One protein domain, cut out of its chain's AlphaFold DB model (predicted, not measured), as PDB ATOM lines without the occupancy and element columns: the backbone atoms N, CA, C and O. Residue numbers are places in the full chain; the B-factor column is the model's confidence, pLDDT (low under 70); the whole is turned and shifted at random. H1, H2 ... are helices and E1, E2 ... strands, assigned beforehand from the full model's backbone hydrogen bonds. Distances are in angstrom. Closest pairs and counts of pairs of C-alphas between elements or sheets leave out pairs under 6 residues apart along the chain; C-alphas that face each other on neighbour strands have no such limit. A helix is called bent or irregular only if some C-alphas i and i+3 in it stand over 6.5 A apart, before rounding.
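What this domain is: This is residues 28 to 179 of the 287 residues of an uncharacterized protein of Bacteroidetes bacterium ADurb.Bin090 (UniProt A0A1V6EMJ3). Start at the small strand hairpin E1 E2 near one end of an elongated domain; next to it the long helices H4 and H5 fold back side by side as a helical hairpin, H3 crosses H4, and short H2 packs on these three helices. H1 sits by E2, away from the other helices. The printed part has 152 residues with two named strands, antiparallel, then five named helices, and is mostly helix. It is only just loose, close to compact, with a radius of gyration of the C-alphas of 17.9 A, and spans 58 by 35 by 23 A.

Where its parts are: Find C-alpha 42 at (2.105, 33.413, 82.956), where E1, residues 42 to 45, begins; E2 is residues 54 to 57. Next come H1, residues 69 to 73, H2, 82 to 88, and H3, 94 to 113, 28.7 A long. H4, 124 to 149, measures 37.1 A and is irregular, with C-alphas 142 and 145 7.5 A apart. H5, 152 to 177, runs 37.3 A to C-alpha 177 at (31.073, 10.730, 110.599).

How they stand to each other: Look between E1 and E2 for N 43 and O 56, 3.0 A apart. E2 and H4 are near each other, with 6 pairs of C-alphas within 10 A. H4 and H5 touch, closest at C-alphas 147 and 155, 6.3 A, at a shallow tilt of 2 degrees, opposite ways. H2 touches H4 closest at C-alphas 82 and 136, 6.9 A, H5 at 83 and 158, 7.2 A, and H3 at 86 and 97, 6.8 A. H3 touches H4 closest at C-alphas 106 and 128, 6.7 A, at a steep tilt of 57 degrees. Every O i to N i+4 pair is within hydrogen-bond range in H1, H2 and H3; H4 has 15 of 22, H5 21 of 22.

The domain as a whole: The farthest C-alphas, of Asn 61 and Asn 121, are 58.8 A apart. The printed part has no cut; the link E2 to H1 is long. Residues 174 to 179 stand free. Mean pLDDT of the printed part is 78.8; it is under 70 in 24 residues, among them 28 to 35 and 172 to 179.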
ATOM      1  N   GLN A  28       7.546  38.169  94.877       37.78
ATOM      2  CA  GLN A  28       6.191  37.627  95.053       37.78
ATOM      3  C   GLN A  28       5.244  37.678  93.826       37.78
ATOM      4  O   GLN A  28       4.545  38.656  93.589       37.78
ATOM      5  N   GLY A  29       5.110  36.541  93.138       39.28
ATOM      6  CA  GLY A  29       3.833  36.111  92.562       39.28
ATOM      7  C   GLY A  29       3.362  36.728  91.244       39.28
ATOM      8  O   GLY A  29       2.227  36.441  90.871       39.28
ATOM      9  N   PHE A  30       4.166  37.495  90.507       37.16
ATOM     10  CA  PHE A  30       3.774  37.933  89.163       37.16
ATOM     11  C   PHE A  30       4.967  38.050  88.213       37.16
ATOM     12  O   PHE A  30       5.855  38.873  88.403       37.16
ATOM     13  N   ILE A  31       4.907  37.284  87.123       45.31
ATOM     14  CA  ILE A  31       5.571  37.626  85.867       45.31
ATOM     15  C   ILE A  31       4.524  37.449  84.775       45.31
ATOM     16  O   ILE A  31       4.280  36.348  84.294       45.31
ATOM     17  N   GLY A  32       3.852  38.533  84.413       40.62
ATOM     18  CA  GLY A  32       3.203  38.606  83.117       40.62
ATOM     19  C   GLY A  32       4.272  38.908  82.077       40.62
ATOM     20  O   GLY A  32       4.417  40.062  81.703       40.62
ATOM     21  N   ASN A  33       5.034  37.906  81.638       48.34
ATOM     22  CA  ASN A  33       5.897  38.055  80.468       48.34
ATOM     23  C   ASN A  33       5.354  37.192  79.337       48.34
ATOM     24  O   ASN A  33       5.131  35.994  79.518       48.34
ATOM     25  N   LYS A  34       5.197  37.811  78.164       49.19
ATOM     26  CA  LYS A  34       5.190  37.085  76.897       49.19
ATOM     27  C   LYS A  34       6.509  36.320  76.778       49.19
ATOM     28  O   LYS A  34       7.564  36.899  77.030       49.19
ATOM     29  N   GLY A  35       6.450  35.061  76.352       62.12
ATOM     30  CA  GLY A  35       7.621  34.378  75.803       62.12
ATOM     31  C   GLY A  35       8.502  33.651  76.815       62.12
ATOM     32  O   GLY A  35       9.726  33.775  76.764       62.12
ATOM     33  N   TRP A  36       7.920  32.813  77.684       74.94
ATOM     34  CA  TRP A  36       8.704  31.684  78.201       74.94
ATOM     35  C   TRP A  36       9.271  30.870  77.021       74.94
ATOM     36  O   TRP A  36       8.662  30.855  75.954       74.94
ATOM     37  N   PRO A  37      10.372  30.113  77.187       80.25
ATOM     38  CA  PRO A  37      10.941  29.294  76.107       80.25
ATOM     39  C   PRO A  37       9.996  28.258  75.466       80.25
ATOM     40  O   PRO A  37      10.372  27.623  74.485       80.25
ATOM     41  N   ASN A  38       8.816  28.029  76.046       79.25
ATOM     42  CA  ASN A  38       7.746  27.183  75.514       79.25
ATOM     43  C   ASN A  38       6.559  27.983  74.949       79.25
ATOM     44  O   ASN A  38       5.459  27.439  74.878       79.25
ATOM     45  N   ASP A  39       6.760  29.264  74.642       80.06
ATOM     46  CA  ASP A  39       5.779  30.203  74.084       80.06
ATOM     47  C   ASP A  39       4.560  30.484  74.974       80.06
ATOM     48  O   ASP A  39       3.612  31.145  74.558       80.06
ATOM     49  N   LYS A  40       4.578  30.024  76.231       81.38
ATOM     50  CA  LYS A  40       3.517  30.326  77.193       81.38
ATOM     51  C   LYS A  40       3.718  31.696  77.827       81.38
ATOM     52  O   LYS A  40       4.844  32.181  77.949       81.38
ATOM     53  N   SER A  41       2.618  32.247  78.332       82.19
ATOM     54  CA  SER A  41       2.579  33.463  79.148       82.19
ATOM     55  C   SER A  41       1.980  33.138  80.516       82.19
ATOM     56  O   SER A  41       1.033  32.358  80.623       82.19
ATOM     57  N   GLY A  42       2.569  33.664  81.589       78.12
ATOM     58  CA  GLY A  42       2.105  33.413  82.956       78.12
ATOM     59  C   GLY A  42       3.234  33.261  83.969       78.12
ATOM     60  O   GLY A  42       4.397  33.501  83.658       78.12
ATOM     61  N   GLY A  43       2.910  32.832  85.190       79.44
ATOM     62  CA  GLY A  43       3.860  32.825  86.307       79.44
ATOM     63  C   GLY A  43       3.812  31.575  87.180       79.44
ATOM     64  O   GLY A  43       2.889  30.762  87.105       79.44
ATOM     65  N   PHE A  44       4.815  31.425  88.044       82.75
ATOM     66  CA  PHE A  44       4.844  30.367  89.051       82.75
ATOM     67  C   PHE A  44       4.162  30.823  90.334       82.75
ATOM     68  O   PHE A  44       4.452  31.895  90.861       82.75
ATOM     69  N   ILE A  45       3.272  29.985  90.858       79.06
ATOM     70  CA  ILE A  45       2.534  30.259  92.086       79.06
ATOM     71  C   ILE A  45       2.740  29.143  93.105       79.06
ATOM     72  O   ILE A  45       2.666  27.955  92.780       79.06
ATOM     73  N   ASP A  46       2.985  29.552  94.345       80.06
ATOM     74  CA  ASP A  46       2.966  28.700  95.529       80.06
ATOM     75  C   ASP A  46       1.754  29.095  96.374       80.06
ATOM     76  O   ASP A  46       1.711  30.169  96.969       80.06
ATOM     77  N   PHE A  47       0.735  28.239  96.377       73.38
ATOM     78  CA  PHE A  47      -0.524  28.523  97.065       73.38
ATOM     79  C   PHE A  47      -0.439  28.385  98.582       73.38
ATOM     80  O   PHE A  47      -1.270  28.963  99.279       73.38
ATOM     81  N   ASN A  48       0.505  27.585  99.079       71.38
ATOM     82  CA  ASN A  48       0.548  27.166 100.477       71.38
ATOM     83  C   ASN A  48       1.840  27.606 101.178       71.38
ATOM     84  O   ASN A  48       2.022  27.300 102.354       71.38
ATOM     85  N   ASN A  49       2.733  28.295 100.461       68.00
ATOM     86  CA  ASN A  49       4.087  28.616 100.905       68.00
ATOM     87  C   ASN A  49       4.881  27.352 101.308       68.00
ATOM     88  O   ASN A  49       5.681  27.375 102.244       68.00
ATOM     89  N   ASP A  50       4.621  26.233 100.621       68.25
ATOM     90  CA  ASP A  50       5.236  24.920 100.857       68.25
ATOM     91  C   ASP A  50       6.346  24.594  99.841       68.25
ATOM     92  O   ASP A  50       6.880  23.480  99.828       68.25
ATOM     93  N   ALA A  51       6.717  25.578  99.014       72.94
ATOM     94  CA  ALA A  51       7.656  25.457  97.910       72.94
ATOM     95  C   ALA A  51       7.228  24.402  96.871       72.94
ATOM     96  O   ALA A  51       8.078  23.732  96.283       72.94
ATOM     97  N   LEU A  52       5.919  24.245  96.630       82.44
ATOM     98  CA  LEU A  52       5.374  23.455  95.523       82.44
ATOM     99  C   LEU A  52       4.765  24.373  94.459       82.44
ATOM    100  O   LEU A  52       3.574  24.707  94.477       82.44
ATOM    101  N   TYR A  53       5.589  24.734  93.481       85.31
ATOM    102  CA  TYR A  53       5.202  25.637  92.410       85.31
ATOM    103  C   TYR A  53       4.326  24.964  91.357       85.31
ATOM    104  O   TYR A  53       4.576  23.839  90.911       85.31
ATOM    105  N   ARG A  54       3.316  25.713  90.915       87.88
ATOM    106  CA  ARG A  54       2.464  25.415  89.757       87.88
ATOM    107  C   ARG A  54       2.558  26.564  88.763       87.88
ATOM    108  O   ARG A  54       2.742  27.706  89.177       87.88
ATOM    109  N   PHE A  55       2.421  26.273  87.475       86.94
ATOM    110  CA  PHE A  55       2.369  27.316  86.454       86.94
ATOM    111  C   PHE A  55       0.941  27.811  86.280       86.94
ATOM    112  O   PHE A  55       0.053  27.003  86.010       86.94
ATOM    113  N   ARG A  56       0.737  29.116  86.426       84.38
ATOM    114  CA  ARG A  56      -0.539  29.786  86.219       84.38
ATOM    115  C   ARG A  56      -0.485  30.583  84.926       84.38
ATOM    116  O   ARG A  56       0.167  31.621  84.865       84.38
ATOM    117  N   GLU A  57      -1.170  30.056  83.920       85.06
ATOM    118  CA  GLU A  57      -1.179  30.584  82.558       85.06
ATOM    119  C   GLU A  57      -2.105  31.801  82.434       85.06
ATOM    120  O   GLU A  57      -3.181  31.857  83.048       85.06
ATOM    121  N   THR A  58      -1.667  32.773  81.643       82.56
ATOM    122  CA  THR A  58      -2.424  33.971  81.278       82.56
ATOM    123  C   THR A  58      -2.737  33.966  79.791       82.56
ATOM    124  O   THR A  58      -2.161  33.186  79.034       82.56
ATOM    125  N   ASP A  59      -3.632  34.854  79.366       79.69
ATOM    126  CA  ASP A  59      -3.722  35.212  77.953       79.69
ATOM    127  C   ASP A  59      -2.391  35.794  77.433       79.69
ATOM    128  O   ASP A  59      -1.477  36.122  78.203       79.69
ATOM    129  N   ASP A  60      -2.297  35.927  76.110       74.31
ATOM    130  CA  ASP A  60      -1.092  36.406  75.434       74.31
ATOM    131  C   ASP A  60      -0.702  37.819  75.864       74.31
ATOM    132  O   ASP A  60       0.471  38.170  75.834       74.31
ATOM    133  N   ASN A  61      -1.659  38.643  76.290       74.00
ATOM    134  CA  ASN A  61      -1.398  40.005  76.750       74.00
ATOM    135  C   ASN A  61      -1.117  40.078  78.255       74.00
ATOM    136  O   ASN A  61      -0.980  41.176  78.794       74.00
ATOM    137  N   CYS A  62      -1.022  38.928  78.929       70.31
ATOM    138  CA  CYS A  62      -0.898  38.810  80.377       70.31
ATOM    139  C   CYS A  62      -2.008  39.550  81.151       70.31
ATOM    140  O   CYS A  62      -1.823  39.881  82.323       70.31
ATOM    141  N   SER A  63      -3.152  39.825  80.514       72.50
ATOM    142  CA  SER A  63      -4.231  40.646  81.073       72.50
ATOM    143  C   SER A  63      -5.190  39.860  81.957       72.50
ATOM    144  O   SER A  63      -5.763  40.406  82.900       72.50
ATOM    145  N   SER A  64      -5.358  38.570  81.685       76.38
ATOM    146  CA  SER A  64      -6.269  37.706  82.423       76.38
ATOM    147  C   SER A  64      -5.713  36.295  82.574       76.38
ATOM    148  O   SER A  64      -4.904  35.825  81.776       76.38
ATOM    149  N   TYR A  65      -6.137  35.612  83.636       82.50
ATOM    150  CA  TYR A  65      -5.779  34.220  83.881       82.50
ATOM    151  C   TYR A  65      -6.730  33.284  83.146       82.50
ATOM    152  O   TYR A  65      -7.946  33.431  83.265       82.50
ATOM    153  N   LEU A  66      -6.180  32.270  82.472       83.88
ATOM    154  CA  LEU A  66      -6.980  31.359  81.648       83.88
ATOM    155  C   LEU A  66      -7.873  30.426  82.471       83.88
ATOM    156  O   LEU A  66      -8.901  29.959  81.985       83.88
ATOM    157  N   ILE A  67      -7.489  30.136  83.720       85.25
ATOM    158  CA  ILE A  67      -8.242  29.244  84.603       85.25
ATOM    159  C   ILE A  67      -8.414  29.812  86.012       85.25
ATOM    160  O   ILE A  67      -7.601  30.591  86.524       85.25
ATOM    161  N   SER A  68      -9.487  29.372  86.672       84.88
ATOM    162  CA  SER A  68      -9.786  29.737  88.055       84.88
ATOM    163  C   SER A  68      -8.737  29.195  89.035       84.88
ATOM    164  O   SER A  68      -8.083  28.178  88.791       84.88
ATOM    165  N   ILE A  69      -8.625  29.827  90.208       81.81
ATOM    166  CA  ILE A  69      -7.717  29.389  91.284       81.81
ATOM    167  C   ILE A  69      -8.010  27.942  91.717       81.81
ATOM    168  O   ILE A  69      -7.085  27.184  92.009       81.81
ATOM    169  N   GLN A  70      -9.282  27.527  91.738       84.50
ATOM    170  CA  GLN A  70      -9.654  26.161  92.120       84.50
ATOM    171  C   GLN A  70      -9.147  25.124  91.109       84.50
ATOM    172  O   GLN A  70      -8.606  24.093  91.512       84.50
ATOM    173  N   CYS A  71      -9.263  25.407  89.809       83.69
ATOM    174  CA  CYS A  71      -8.692  24.561  88.759       83.69
ATOM    175  C   CYS A  71      -7.157  24.571  88.814       83.69
ATOM    176  O   CYS A  71      -6.514  23.527  88.706       83.69
ATOM    177  N   GLN A  72      -6.562  25.731  89.094       82.94
ATOM    178  CA  GLN A  72      -5.114  25.885  89.198       82.94
ATOM    179  C   GLN A  72      -4.506  25.067  90.348       82.94
ATOM    180  O   GLN A  72      -3.437  24.481  90.188       82.94
ATOM    181  N   LYS A  73      -5.187  24.951  91.497       83.62
ATOM    182  CA  LYS A  73      -4.730  24.101  92.616       83.62
ATOM    183  C   LYS A  73      -4.645  22.613  92.246       83.62
ATOM    184  O   LYS A  73      -3.817  21.897  92.810       83.62
ATOM    185  N   LYS A  74      -5.457  22.165  91.281       86.00
ATOM    186  CA  LYS A  74      -5.445  20.795  90.738       86.00
ATOM    187  C   LYS A  74      -4.391  20.592  89.643       86.00
ATOM    188  O   LYS A  74      -4.159  19.459  89.237       86.00
ATOM    189  N   SER A  75      -3.754  21.665  89.170       85.25
ATOM    190  CA  SER A  75      -2.737  21.577  88.122       85.25
ATOM    191  C   SER A  75      -1.461  20.889  88.623       85.25
ATOM    192  O   SER A  75      -1.158  20.953  89.826       85.25
ATOM    193  N   PRO A  76      -0.693  20.250  87.721       87.25
ATOM    194  CA  PRO A  76       0.543  19.570  88.080       87.25
ATOM    195  C   PRO A  76       1.540  20.497  88.775       87.25
ATOM    196  O   PRO A  76       1.718  21.656  88.395       87.25
ATOM    197  N   ILE A  77       2.228  19.956  89.780       87.25
ATOM    198  CA  ILE A  77       3.399  20.602  90.371       87.25
ATOM    199  C   ILE A  77       4.509  20.566  89.325       87.25
ATOM    200  O   ILE A  77       4.851  19.495  88.824       87.25
ATOM    201  N   ILE A  78       5.071  21.728  89.015       89.81
ATOM    202  CA  ILE A  78       6.147  21.860  88.030       89.81
ATOM    203  C   ILE A  78       7.521  21.936  88.688       89.81
ATOM    204  O   ILE A  78       8.489  21.504  88.073       89.81
ATOM    205  N   ALA A  79       7.603  22.417  89.931       90.31
ATOM    206  CA  ALA A  79       8.815  22.428  90.737       90.31
ATOM    207  C   ALA A  79       8.478  22.228  92.217       90.31
ATOM    208  O   ALA A  79       7.524  22.806  92.730       90.31
ATOM    209  N   GLY A  80       9.278  21.419  92.901       89.00
ATOM    210  CA  GLY A  80       9.158  21.165  94.329       89.00
ATOM    211  C   GLY A  80      10.508  20.885  94.973       89.00
ATOM    212  O   GLY A  80      11.494  20.599  94.290       89.00
ATOM    213  N   GLY A  81      10.541  20.948  96.300       89.88
ATOM    214  CA  GLY A  81      11.712  20.553  97.081       89.88
ATOM    215  C   GLY A  81      12.896  21.489  96.861       89.88
ATOM    216  O   GLY A  81      12.717  22.704  96.729       89.88
ATOM    217  N   ILE A  82      14.102  20.926  96.770       91.12
ATOM    218  CA  ILE A  82      15.321  21.709  96.555       91.12
ATOM    219  C   ILE A  82      15.265  22.537  95.266       91.12
ATOM    220  O   ILE A  82      15.777  23.649  95.247       91.12
ATOM    221  N   ILE A  83      14.604  22.060  94.203       91.56
ATOM    222  CA  ILE A  83      14.493  22.811  92.939       91.56
ATOM    223  C   ILE A  83      13.717  24.107  93.154       91.56
ATOM    224  O   ILE A  83      14.183  25.177  92.769       91.56
ATOM    225  N   ALA A  84      12.553  24.020  93.799       88.50
ATOM    226  CA  ALA A  84      11.755  25.193  94.126       88.50
ATOM    227  C   ALA A  84      12.532  26.153  95.039       88.50
ATOM    228  O   ALA A  84      12.536  27.362  94.819       88.50
ATOM    229  N   TRP A  85      13.263  25.613  96.015       88.06
ATOM    230  CA  TRP A  85      14.098  26.418  96.898       88.06
ATOM    231  C   TRP A  85      15.241  27.140  96.164       88.06
ATOM    232  O   TRP A  85      15.451  28.332  96.379       88.06
ATOM    233  N   ILE A  86      15.950  26.456  95.261       87.75
ATOM    234  CA  ILE A  86      17.007  27.049  94.428       87.75
ATOM    235  C   ILE A  86      16.439  28.192  93.588       87.75
ATOM    236  O   ILE A  86      17.030  29.265  93.545       87.75
ATOM    237  N   ILE A  87      15.287  27.974  92.953       83.69
ATOM    238  CA  ILE A  87      14.621  28.977  92.119       83.69
ATOM    239  C   ILE A  87      14.245  30.213  92.949       83.69
ATOM    240  O   ILE A  87      14.556  31.336  92.559       83.69
ATOM    241  N   LYS A  88      13.651  30.013  94.131       80.62
ATOM    242  CA  LYS A  88      13.284  31.101  95.054       80.62
ATOM    243  C   LYS A  88      14.491  31.927  95.510       80.62
ATOM    244  O   LYS A  88      14.377  33.129  95.730       80.62
ATOM    245  N   HIS A  89      15.639  31.277  95.681       78.56
ATOM    246  CA  HIS A  89      16.864  31.878  96.209       78.56
ATOM    247  C   HIS A  89      17.958  32.023  95.151       78.56
ATOM    248  O   HIS A  89      19.146  32.021  95.476       78.56
ATOM    249  N   TRP A  90      17.574  32.145  93.884       75.75
ATOM    250  CA  TRP A  90      18.535  32.151  92.796       75.75
ATOM    251  C   TRP A  90      19.546  33.293  92.903       75.75
ATOM    252  O   TRP A  90      19.221  34.412  93.310       75.75
ATOM    253  N   GLY A  91      20.800  32.998  92.556       74.06
ATOM    254  CA  GLY A  91      21.919  33.933  92.682       74.06
ATOM    255  C   GLY A  91      22.374  34.190  94.125       74.06
ATOM    256  O   GLY A  91      23.373  34.877  94.332       74.06
ATOM    257  N   ALA A  92      21.692  33.641  95.138       75.56
ATOM    258  CA  ALA A  92      22.165  33.709  96.512       75.56
ATOM    259  C   ALA A  92      23.361  32.773  96.742       75.56
ATOM    260  O   ALA A  92      23.658  31.869  95.962       75.56
ATOM    261  N   ASN A  93      24.042  32.973  97.871       81.25
ATOM    262  CA  ASN A  93      25.163  32.131  98.268       81.25
ATOM    263  C   ASN A  93      24.741  30.653  98.378       81.25
ATOM    264  O   ASN A  93      23.906  30.302  99.214       81.25
ATOM    265  N   THR A  94      25.372  29.785  97.583       78.88
ATOM    266  CA  THR A  94      25.059  28.352  97.478       78.88
ATOM    267  C   THR A  94      25.078  27.629  98.825       78.88
ATOM    268  O   THR A  94      24.160  26.869  99.125       78.88
ATOM    269  N   LYS A  95      26.069  27.913  99.684       78.81
ATOM    270  CA  LYS A  95      26.154  27.312 101.025       78.81
ATOM    271  C   LYS A  95      24.930  27.675 101.863       78.81
ATOM    272  O   LYS A  95      24.359  26.798 102.500       78.81
ATOM    273  N   LYS A  96      24.494  28.939 101.818       79.44
ATOM    274  CA  LYS A  96      23.295  29.408 102.528       79.44
ATOM    275  C   LYS A  96      22.016  28.778 101.971       79.44
ATOM    276  O   LYS A  96      21.161  28.390 102.758       79.44
ATOM    277  N   ILE A  97      21.893  28.643 100.646       83.25
ATOM    278  CA  ILE A  97      20.757  27.953 100.012       83.25
ATOM    279  C   ILE A  97      20.636  26.535 100.583       83.25
ATOM    280  O   ILE A  97      19.564  26.161 101.054       83.25
ATOM    281  N   PHE A  98      21.736  25.780 100.597       87.88
ATOM    282  CA  PHE A  98      21.740  24.383 101.025       87.88
ATOM    283  C   PHE A  98      21.537  24.220 102.530       87.88
ATOM    284  O   PHE A  98      20.678  23.439 102.940       87.88
ATOM    285  N   SER A  99      22.279  24.970 103.350       82.44
ATOM    286  CA  SER A  99      22.234  24.815 104.805       82.44
ATOM    287  C   SER A  99      20.890  25.234 105.388       82.44
ATOM    288  O   SER A  99      20.357  24.541 106.250       82.44
ATOM    289  N   VAL A 100      20.308  26.335 104.896       83.06
ATOM    290  CA  VAL A 100      18.996  26.802 105.362       83.06
ATOM    291  C   VAL A 100      17.906  25.825 104.943       83.06
ATOM    292  O   VAL A 100      17.083  25.445 105.772       83.06
ATOM    293  N   TYR A 101      17.920  25.367 103.688       87.56
ATOM    294  CA  TYR A 101      16.929  24.404 103.220       87.56
ATOM    295  C   TYR A 101      16.984  23.098 104.012       87.56
ATOM    296  O   TYR A 101      15.966  22.643 104.526       87.56
ATOM    297  N   TYR A 102      18.180  22.523 104.153       87.62
ATOM    298  CA  TYR A 102      18.377  21.289 104.906       87.62
ATOM    299  C   TYR A 102      17.924  21.439 106.365       87.62
ATOM    300  O   TYR A 102      17.173  20.598 106.850       87.62
ATOM    301  N   GLY A 103      18.300  22.540 107.028       83.75
ATOM    302  CA  GLY A 103      17.906  22.825 108.409       83.75
ATOM    303  C   GLY A 103      16.390  22.925 108.589       83.75
ATOM    304  O   GLY A 103      15.839  22.270 109.466       83.75
ATOM    305  N   ILE A 104      15.692  23.653 107.708       81.19
ATOM    306  CA  ILE A 104      14.222  23.752 107.752       81.19
ATOM    307  C   ILE A 104      13.575  22.366 107.622       81.19
ATOM    308  O   ILE A 104      12.633  22.047 108.347       81.19
ATOM    309  N   ARG A 105      14.065  21.529 106.701       86.00
ATOM    310  CA  ARG A 105      13.508  20.187 106.471       86.00
ATOM    311  C   ARG A 105      13.795  19.238 107.634       86.00
ATOM    312  O   ARG A 105      12.910  18.463 107.997       86.00
ATOM    313  N   LEU A 106      14.975  19.343 108.242       85.81
ATOM    314  CA  LEU A 106      15.330  18.584 109.436       85.81
ATOM    315  C   LEU A 106      14.451  18.979 110.628       85.81
ATOM    316  O   LEU A 106      13.908  18.104 111.295       85.81
ATOM    317  N   GLU A 107      14.235  20.273 110.859       80.62
ATOM    318  CA  GLU A 107      13.348  20.760 111.922       80.62
ATOM    319  C   GLU A 107      11.901  20.300 111.721       80.62
ATOM    320  O   GLU A 107      11.243  19.835 112.649       80.62
ATOM    321  N   GLN A 108      11.394  20.349 110.487       81.12
ATOM    322  CA  GLN A 108      10.072  19.805 110.164       81.12
ATOM    323  C   GLN A 108       9.977  18.303 110.466       81.12
ATOM    324  O   GLN A 108       8.939  17.833 110.933       81.12
ATOM    325  N   TYR A 109      11.050  17.553 110.216       84.62
ATOM    326  CA  TYR A 109      11.116  16.136 110.543       84.62
ATOM    327  C   TYR A 109      11.152  15.893 112.057       84.62
ATOM    328  O   TYR A 109      10.326  15.131 112.561       84.62
ATOM    329  N   LYS A 110      12.019  16.602 112.793       82.75
ATOM    330  CA  LYS A 110      12.104  16.542 114.262       82.75
ATOM    331  C   LYS A 110      10.752  16.861 114.909       82.75
ATOM    332  O   LYS A 110      10.282  16.093 115.742       82.75
ATOM    333  N   ASN A 111      10.066  17.908 114.446       80.69
ATOM    334  CA  ASN A 111       8.733  18.295 114.926       80.69
ATOM    335  C   ASN A 111       7.627  17.282 114.598       80.69
ATOM    336  O   ASN A 111       6.608  17.220 115.290       80.69
ATOM    337  N   LYS A 112       7.783  16.505 113.523       81.00
ATOM    338  CA  LYS A 112       6.859  15.415 113.210       81.00
ATOM    339  C   LYS A 112       7.089  14.233 114.150       81.00
ATOM    340  O   LYS A 112       6.119  13.695 114.678       81.00
ATOM    341  N   CYS A 113       8.351  13.861 114.352       79.44
ATOM    342  CA  CYS A 113       8.719  12.722 115.180       79.44
ATOM    343  C   CYS A 113       8.547  12.998 116.672       79.44
ATOM    344  O   CYS A 113       8.217  12.064 117.380       79.44
ATOM    345  N   SER A 114       8.663  14.242 117.154       69.88
ATOM    346  CA  SER A 114       8.527  14.608 118.581       69.88
ATOM    347  C   SER A 114       7.202  14.192 119.237       69.88
ATOM    348  O   SER A 114       7.096  14.184 120.459       69.88
ATOM    349  N   LYS A 115       6.199  13.821 118.436       72.00
ATOM    350  CA  LYS A 115       4.904  13.292 118.882       72.00
ATOM    351  C   LYS A 115       4.917  11.777 119.138       72.00
ATOM    352  O   LYS A 115       3.900  11.227 119.549       72.00
ATOM    353  N   GLU A 116       6.028  11.097 118.864       74.88
ATOM    354  CA  GLU A 116       6.183   9.646 118.977       74.88
ATOM    355  C   GLU A 116       6.831   9.272 120.326       74.88
ATOM    356  O   GLU A 116       7.791   9.895 120.775       74.88
ATOM    357  N   ALA A 117       6.323   8.230 120.992       55.41
ATOM    358  CA  ALA A 117       6.732   7.873 122.359       55.41
ATOM    359  C   ALA A 117       8.192   7.378 122.490       55.41
ATOM    360  O   ALA A 117       8.719   7.306 123.596       55.41
ATOM    361  N   ASN A 118       8.857   7.031 121.382       65.44
ATOM    362  CA  ASN A 118      10.194   6.420 121.347       65.44
ATOM    363  C   ASN A 118      11.303   7.348 120.808       65.44
ATOM    364  O   ASN A 118      12.396   6.877 120.491       65.44
ATOM    365  N   VAL A 119      11.039   8.653 120.696       60.38
ATOM    366  CA  VAL A 119      11.964   9.648 120.115       60.38
ATOM    367  C   VAL A 119      13.327   9.682 120.800       60.38
ATOM    368  O   VAL A 119      14.339   9.834 120.123       60.38
ATOM    369  N   LEU A 120      13.363   9.495 122.122       58.44
ATOM    370  CA  LEU A 120      14.585   9.585 122.929       58.44
ATOM    371  C   LEU A 120      15.635   8.513 122.585       58.44
ATOM    372  O   LEU A 120      16.810   8.709 122.872       58.44
ATOM    373  N   ASN A 121      15.232   7.417 121.935       65.19
ATOM    374  CA  ASN A 121      16.117   6.295 121.600       65.19
ATOM    375  C   ASN A 121      16.513   6.259 120.112       65.19
ATOM    376  O   ASN A 121      17.062   5.261 119.647       65.19
ATOM    377  N   ARG A 122      16.199   7.309 119.338       70.94
ATOM    378  CA  ARG A 122      16.364   7.334 117.878       70.94
ATOM    379  C   ARG A 122      17.366   8.384 117.431       70.94
ATOM    380  O   ARG A 122      17.338   9.526 117.881       70.94
ATOM    381  N   ASN A 123      18.205   8.024 116.460       75.81
ATOM    382  CA  ASN A 123      19.049   8.992 115.767       75.81
ATOM    383  C   ASN A 123      18.251   9.642 114.628       75.81
ATOM    384  O   ASN A 123      18.339   9.240 113.465       75.81
ATOM    385  N   LEU A 124      17.459  10.657 114.982       77.44
ATOM    386  CA  LEU A 124      16.573  11.343 114.041       77.44
ATOM    387  C   LEU A 124      17.320  12.000 112.873       77.44
ATOM    388  O   LEU A 124      16.751  12.127 111.795       77.44
ATOM    389  N   GLU A 125      18.576  12.414 113.049       76.06
ATOM    390  CA  GLU A 125      19.357  13.043 111.976       76.06
ATOM    391  C   GLU A 125      19.813  12.029 110.926       76.06
ATOM    392  O   GLU A 125      19.710  12.289 109.724       76.06
ATOM    393  N   HIS A 126      20.249  10.847 111.366       79.44
ATOM    394  CA  HIS A 126      20.589   9.753 110.464       79.44
ATOM    395  C   HIS A 126      19.348   9.230 109.723       79.44
ATOM    396  O   HIS A 126      19.377   9.054 108.504       79.44
ATOM    397  N   GLU A 127      18.233   9.029 110.431       84.50
ATOM    398  CA  GLU A 127      16.963   8.616 109.819       84.50
ATOM    399  C   GLU A 127      16.444   9.661 108.820       84.50
ATOM    400  O   GLU A 127      15.998   9.319 107.717       84.50
ATOM    401  N   PHE A 128      16.566  10.943 109.175       88.38
ATOM    402  CA  PHE A 128      16.200  12.046 108.303       88.38
ATOM    403  C   PHE A 128      16.989  12.023 106.997       88.38
ATOM    404  O   PHE A 128      16.371  12.200 105.951       88.38
ATOM    405  N   LYS A 129      18.308  11.775 107.011       87.25
ATOM    406  CA  LYS A 129      19.146  11.747 105.793       87.25
ATOM    407  C   LYS A 129      18.550  10.858 104.713       87.25
ATOM    408  O   LYS A 129      18.273  11.314 103.603       87.25
ATOM    409  N   GLU A 130      18.340   9.591 105.056       85.50
ATOM    410  CA  GLU A 130      17.858   8.571 104.129       85.50
ATOM    411  C   GLU A 130      16.458   8.911 103.621       85.50
ATOM    412  O   GLU A 130      16.166   8.840 102.420       85.50
ATOM    413  N   GLN A 131      15.585   9.344 104.529       88.50
ATOM    414  CA  GLN A 131      14.234   9.744 104.175       88.50
ATOM    415  C   GLN A 131      14.217  10.988 103.277       88.50
ATOM    416  O   GLN A 131      13.464  11.026 102.299       88.50
ATOM    417  N   HIS A 132      15.042  11.984 103.586       90.81
ATOM    418  CA  HIS A 132      15.137  13.248 102.868       90.81
ATOM    419  C   HIS A 132      15.702  13.038 101.467       90.81
ATOM    420  O   HIS A 132      15.081  13.463 100.498       90.81
ATOM    421  N   LEU A 133      16.781  12.261 101.320       91.12
ATOM    422  CA  LEU A 133      17.326  11.886 100.011       91.12
ATOM    423  C   LEU A 133      16.277  11.193  99.132       91.12
ATOM    424  O   LEU A 133      16.110  11.541  97.958       91.12
ATOM    425  N   ARG A 134      15.530  10.229  99.688       90.88
ATOM    426  CA  ARG A 134      14.446   9.543  98.962       90.88
ATOM    427  C   ARG A 134      13.325  10.503  98.575       90.88
ATOM    428  O   ARG A 134      12.776  10.395  97.476       90.88
ATOM    429  N   TYR A 135      12.964  11.418  99.467       90.69
ATOM    430  CA  TYR A 135      11.902  12.387  99.237       90.69
ATOM    431  C   TYR A 135      12.285  13.418  98.164       90.69
ATOM    432  O   TYR A 135      11.518  13.622  97.221       90.69
ATOM    433  N   GLU A 136      13.494  13.977  98.229       93.00
ATOM    434  CA  GLU A 136      14.007  14.922  97.235       93.00
ATOM    435  C   GLU A 136      14.104  14.291  95.848       93.00
ATOM    436  O   GLU A 136      13.629  14.873  94.874       93.00
ATOM    437  N   LYS A 137      14.608  13.053  95.736       93.50
ATOM    438  CA  LYS A 137      14.637  12.326  94.453       93.50
ATOM    439  C   LYS A 137      13.238  12.199  93.834       93.50
ATOM    440  O   LYS A 137      13.080  12.397  92.628       93.50
ATOM    441  N   LYS A 138      12.206  11.934  94.648       92.56
ATOM    442  CA  LYS A 138      10.805  11.894  94.186       92.56
ATOM    443  C   LYS A 138      10.316  13.265  93.716       92.56
ATOM    444  O   LYS A 138       9.638  13.341  92.692       92.56
ATOM    445  N   LEU A 139      10.639  14.338  94.437       89.94
ATOM    446  CA  LEU A 139      10.247  15.696  94.049       89.94
ATOM    447  C   LEU A 139      10.958  16.162  92.780       89.94
ATOM    448  O   LEU A 139      10.304  16.705  91.893       89.94
ATOM    449  N   ILE A 140      12.249  15.874  92.631       92.19
ATOM    450  CA  ILE A 140      13.018  16.173  91.418       92.19
ATOM    451  C   ILE A 140      12.425  15.446  90.208       92.19
ATOM    452  O   ILE A 140      12.245  16.052  89.153       92.19
ATOM    453  N   ALA A 141      12.044  14.172  90.361       91.25
ATOM    454  CA  ALA A 141      11.398  13.414  89.291       91.25
ATOM    455  C   ALA A 141      10.052  14.024  88.860       91.25
ATOM    456  O   ALA A 141       9.746  14.036  87.667       91.25
ATOM    457  N   LYS A 142       9.276  14.563  89.813       89.12
ATOM    458  CA  LYS A 142       8.017  15.282  89.547       89.12
ATOM    459  C   LYS A 142       8.240  16.682  88.969       89.12
ATOM    460  O   LYS A 142       7.402  17.171  88.225       89.12
ATOM    461  N   SER A 143       9.386  17.296  89.248       91.31
ATOM    462  CA  SER A 143       9.713  18.673  88.862       91.31
ATOM    463  C   SER A 143      10.261  18.813  87.439       91.31
ATOM    464  O   SER A 143      10.851  19.830  87.100       91.31
ATOM    465  N   LYS A 144      10.110  17.802  86.574       88.12
ATOM    466  CA  LYS A 144      10.600  17.882  85.186       88.12
ATOM    467  C   LYS A 144       9.899  18.976  84.374       88.12
ATOM    468  O   LYS A 144      10.505  19.508  83.449       88.12
ATOM    469  N   GLY A 145       8.657  19.312  84.734       87.69
ATOM    470  CA  GLY A 145       7.853  20.321  84.042       87.69
ATOM    471  C   GLY A 145       8.486  21.713  84.041       87.69
ATOM    472  O   GLY A 145       8.321  22.444  83.068       87.69
ATOM    473  N   ILE A 146       9.276  22.059  85.067       88.00
ATOM    474  CA  ILE A 146       9.942  23.366  85.137       88.00
ATOM    475  C   ILE A 146      10.906  23.604  83.972       88.00
ATOM    476  O   ILE A 146      11.073  24.733  83.523       88.00
ATOM    477  N   TYR A 147      11.506  22.544  83.424       88.38
ATOM    478  CA  TYR A 147      12.492  22.677  82.358       88.38
ATOM    479  C   TYR A 147      11.879  23.184  81.046       88.38
ATOM    480  O   TYR A 147      12.605  23.710  80.208       88.38
ATOM    481  N   CYS A 148      10.567  23.093  80.839       88.12
ATOM    482  CA  CYS A 148       9.948  23.708  79.661       88.12
ATOM    483  C   CYS A 148      10.014  25.246  79.696       88.12
ATOM    484  O   CYS A 148       9.904  25.876  78.657       88.12
ATOM    485  N   TYR A 149      10.258  25.839  80.865       83.56
ATOM    486  CA  TYR A 149      10.279  27.286  81.084       83.56
ATOM    487  C   TYR A 149      11.700  27.847  81.212       83.56
ATOM    488  O   TYR A 149      11.893  28.947  81.712       83.56
ATOM    489  N   MET A 150      12.713  27.069  80.824       83.50
ATOM    490  CA  MET A 150      14.119  27.393  81.058       83.50
ATOM    491  C   MET A 150      14.946  27.236  79.788       83.50
ATOM    492  O   MET A 150      14.721  26.333  78.970       83.50
ATOM    493  N   THR A 151      15.971  28.065  79.668       82.50
ATOM    494  CA  THR A 151      17.044  27.942  78.683       82.50
ATOM    495  C   THR A 151      17.906  26.700  78.948       82.50
ATOM    496  O   THR A 151      17.834  26.044  79.995       82.50
ATOM    497  N   LYS A 152      18.754  26.338  77.978       83.44
ATOM    498  CA  LYS A 152      19.691  25.209  78.110       83.44
ATOM    499  C   LYS A 152      20.707  25.422  79.243       83.44
ATOM    500  O   LYS A 152      21.046  24.462  79.944       83.44
ATOM    501  N   ASP A 153      21.146  26.661  79.442       79.94
ATOM    502  CA  ASP A 153      22.123  27.025  80.471       79.94
ATOM    503  C   ASP A 153      21.515  26.899  81.872       79.94
ATOM    504  O   ASP A 153      22.085  26.232  82.735       79.94
ATOM    505  N   GLU A 154      20.310  27.429  82.082       81.69
ATOM    506  CA  GLU A 154      19.601  27.362  83.369       81.69
ATOM    507  C   GLU A 154      19.286  25.920  83.781       81.69
ATOM    508  O   GLU A 154      19.501  25.533  84.932       81.69
ATOM    509  N   LYS A 155      18.864  25.077  82.825       85.88
ATOM    510  CA  LYS A 155      18.688  23.631  83.057       85.88
ATOM    511  C   LYS A 155      19.970  22.994  83.575       85.88
ATOM    512  O   LYS A 155      19.931  22.149  84.468       85.88
ATOM    513  N   SER A 156      21.099  23.367  82.979       85.88
ATOM    514  CA  SER A 156      22.410  22.832  83.338       85.88
ATOM    515  C   SER A 156      22.843  23.325  84.719       85.88
ATOM    516  O   SER A 156      23.320  22.527  85.528       85.88
ATOM    517  N   GLN A 157      22.586  24.595  85.036       85.25
ATOM    518  CA  GLN A 157      22.841  25.164  86.358       85.25
ATOM    519  C   GLN A 157      21.997  24.485  87.442       85.25
ATOM    520  O   GLN A 157      22.558  24.044  88.440       85.25
ATOM    521  N   ILE A 158      20.689  24.289  87.238       88.75
ATOM    522  CA  ILE A 158      19.832  23.572  88.201       88.75
ATOM    523  C   ILE A 158      20.331  22.153  88.439       88.75
ATOM    524  O   ILE A 158      20.446  21.730  89.586       88.75
ATOM    525  N   LYS A 159      20.673  21.418  87.376       92.00
ATOM    526  CA  LYS A 159      21.241  20.069  87.513       92.00
ATOM    527  C   LYS A 159      22.534  20.075  88.334       92.00
ATOM    528  O   LYS A 159      22.722  19.180  89.154       92.00
ATOM    529  N   SER A 160      23.385  21.083  88.140       89.12
ATOM    530  CA  SER A 160      24.605  21.279  88.930       89.12
ATOM    531  C   SER A 160      24.289  21.540  90.407       89.12
ATOM    532  O   SER A 160      24.806  20.839  91.274       89.12
ATOM    533  N   TYR A 161      23.356  22.451  90.705       89.38
ATOM    534  CA  TYR A 161      22.903  22.702  92.076       89.38
ATOM    535  C   TYR A 161      22.318  21.455  92.744       89.38
ATOM    536  O   TYR A 161      22.615  21.205  93.906       89.38
ATOM    537  N   ILE A 162      21.515  20.662  92.027       93.12
ATOM    538  CA  ILE A 162      20.950  19.410  92.550       93.12
ATOM    539  C   ILE A 162      22.069  18.431  92.913       93.12
ATOM    540  O   ILE A 162      22.041  17.863  94.002       93.12
ATOM    541  N   ARG A 163      23.055  18.244  92.023       93.12
ATOM    542  CA  ARG A 163      24.211  17.378  92.293       93.12
ATOM    543  C   ARG A 163      24.954  17.861  93.537       93.12
ATOM    544  O   ARG A 163      25.074  17.099  94.486       93.12
ATOM    545  N   HIS A 164      25.339  19.135  93.574       90.62
ATOM    546  CA  HIS A 164      26.057  19.702  94.715       90.62
ATOM    547  C   HIS A 164      25.245  19.683  96.012       90.62
ATOM    548  O   HIS A 164      25.828  19.628  97.089       90.62
ATOM    549  N   TYR A 165      23.914  19.733  95.941       92.62
ATOM    550  CA  TYR A 165      23.070  19.593  97.120       92.62
ATOM    551  C   TYR A 165      23.059  18.157  97.653       92.62
ATOM    552  O   TYR A 165      23.091  17.955  98.865       92.62
ATOM    553  N   PHE A 166      23.044  17.152  96.777       91.88
ATOM    554  CA  PHE A 166      23.195  15.767  97.215       91.88
ATOM    555  C   PHE A 166      24.593  15.496  97.758       91.88
ATOM    556  O   PHE A 166      24.691  14.936  98.846       91.88
ATOM    557  N   ASP A 167      25.635  16.006  97.102       88.81
ATOM    558  CA  ASP A 167      26.999  15.963  97.636       88.81
ATOM    559  C   ASP A 167      27.063  16.672  98.994       88.81
ATOM    560  O   ASP A 167      27.708  16.188  99.920       88.81
ATOM    561  N   TYR A 168      26.365  17.803  99.146       88.19
ATOM    562  CA  TYR A 168      26.225  18.482 100.426       88.19
ATOM    563  C   TYR A 168      25.588  17.551 101.454       88.19
ATOM    564  O   TYR A 168      26.191  17.364 102.490       88.19
ATOM    565  N   ILE A 169      24.439  16.918 101.202       88.69
ATOM    566  CA  ILE A 169      23.796  16.021 102.184       88.69
ATOM    567  C   ILE A 169      24.694  14.827 102.541       88.69
ATOM    568  O   ILE A 169      24.814  14.467 103.715       88.69
ATOM    569  N   GLU A 170      25.320  14.212 101.538       84.38
ATOM    570  CA  GLU A 170      26.207  13.067 101.727       84.38
ATOM    571  C   GLU A 170      27.410  13.453 102.593       84.38
ATOM    572  O   GLU A 170      27.641  12.810 103.616       84.38
ATOM    573  N   ASN A 171      28.071  14.571 102.275       76.81
ATOM    574  CA  ASN A 171      29.231  15.089 103.003       76.81
ATOM    575  C   ASN A 171      28.883  15.871 104.278       76.81
ATOM    576  O   ASN A 171      29.760  16.112 105.098       76.81
ATOM    577  N   HIS A 172      27.637  16.293 104.479       68.25
ATOM    578  CA  HIS A 172      27.221  16.998 105.692       68.25
ATOM    579  C   HIS A 172      27.065  16.013 106.849       68.25
ATOM    580  O   HIS A 172      27.408  16.352 107.976       68.25
ATOM    581  N   ILE A 173      26.650  14.774 106.559       56.00
ATOM    582  CA  ILE A 173      26.650  13.679 107.539       56.00
ATOM    583  C   ILE A 173      27.965  12.914 107.527       56.00
ATOM    584  O   ILE A 173      28.447  12.565 108.595       56.00
ATOM    585  N   ASP A 174      28.620  12.752 106.377       46.25
ATOM    586  CA  ASP A 174      29.970  12.193 106.362       46.25
ATOM    587  C   ASP A 174      31.011  13.161 106.940       46.25
ATOM    588  O   ASP A 174      32.030  12.724 107.426       46.25
ATOM    589  N   GLY A 175      30.776  14.469 107.002       42.94
ATOM    590  CA  GLY A 175      31.593  15.417 107.775       42.94
ATOM    591  C   GLY A 175      31.287  15.391 109.280       42.94
ATOM    592  O   GLY A 175      32.087  15.872 110.089       42.94
ATOM    593  N   LEU A 176      30.147  14.797 109.657       43.88
ATOM    594  CA  LEU A 176      29.806  14.406 111.027       43.88
ATOM    595  C   LEU A 176      30.353  13.001 111.366       43.88
ATOM    596  O   LEU A 176      30.645  12.757 112.532       43.88
ATOM    597  N   THR A 177      30.570  12.106 110.384       35.12
ATOM    598  CA  THR A 177      31.073  10.730 110.599       35.12
ATOM    599  C   THR A 177      32.497  10.433 110.089       35.12
ATOM    600  O   THR A 177      33.047   9.425 110.503       35.12
ATOM    601  N   LYS A 178      33.165  11.270 109.282       34.22
ATOM    602  CA  LYS A 178      34.547  11.087 108.749       34.22
ATOM    603  C   LYS A 178      35.599  12.006 109.376       34.22
ATOM    604  O   LYS A 178      36.763  11.930 109.004       34.22
ATOM    605  N   GLU A 179      35.251  12.767 110.410       37.06
ATOM    606  CA  GLU A 179      36.237  13.200 111.418       37.06
ATOM    607  C   GLU A 179      36.368  12.163 112.557       37.06
ATOM    608  O   GLU A 179      36.658  12.503 113.696       37.06
TER     609      GLU A 179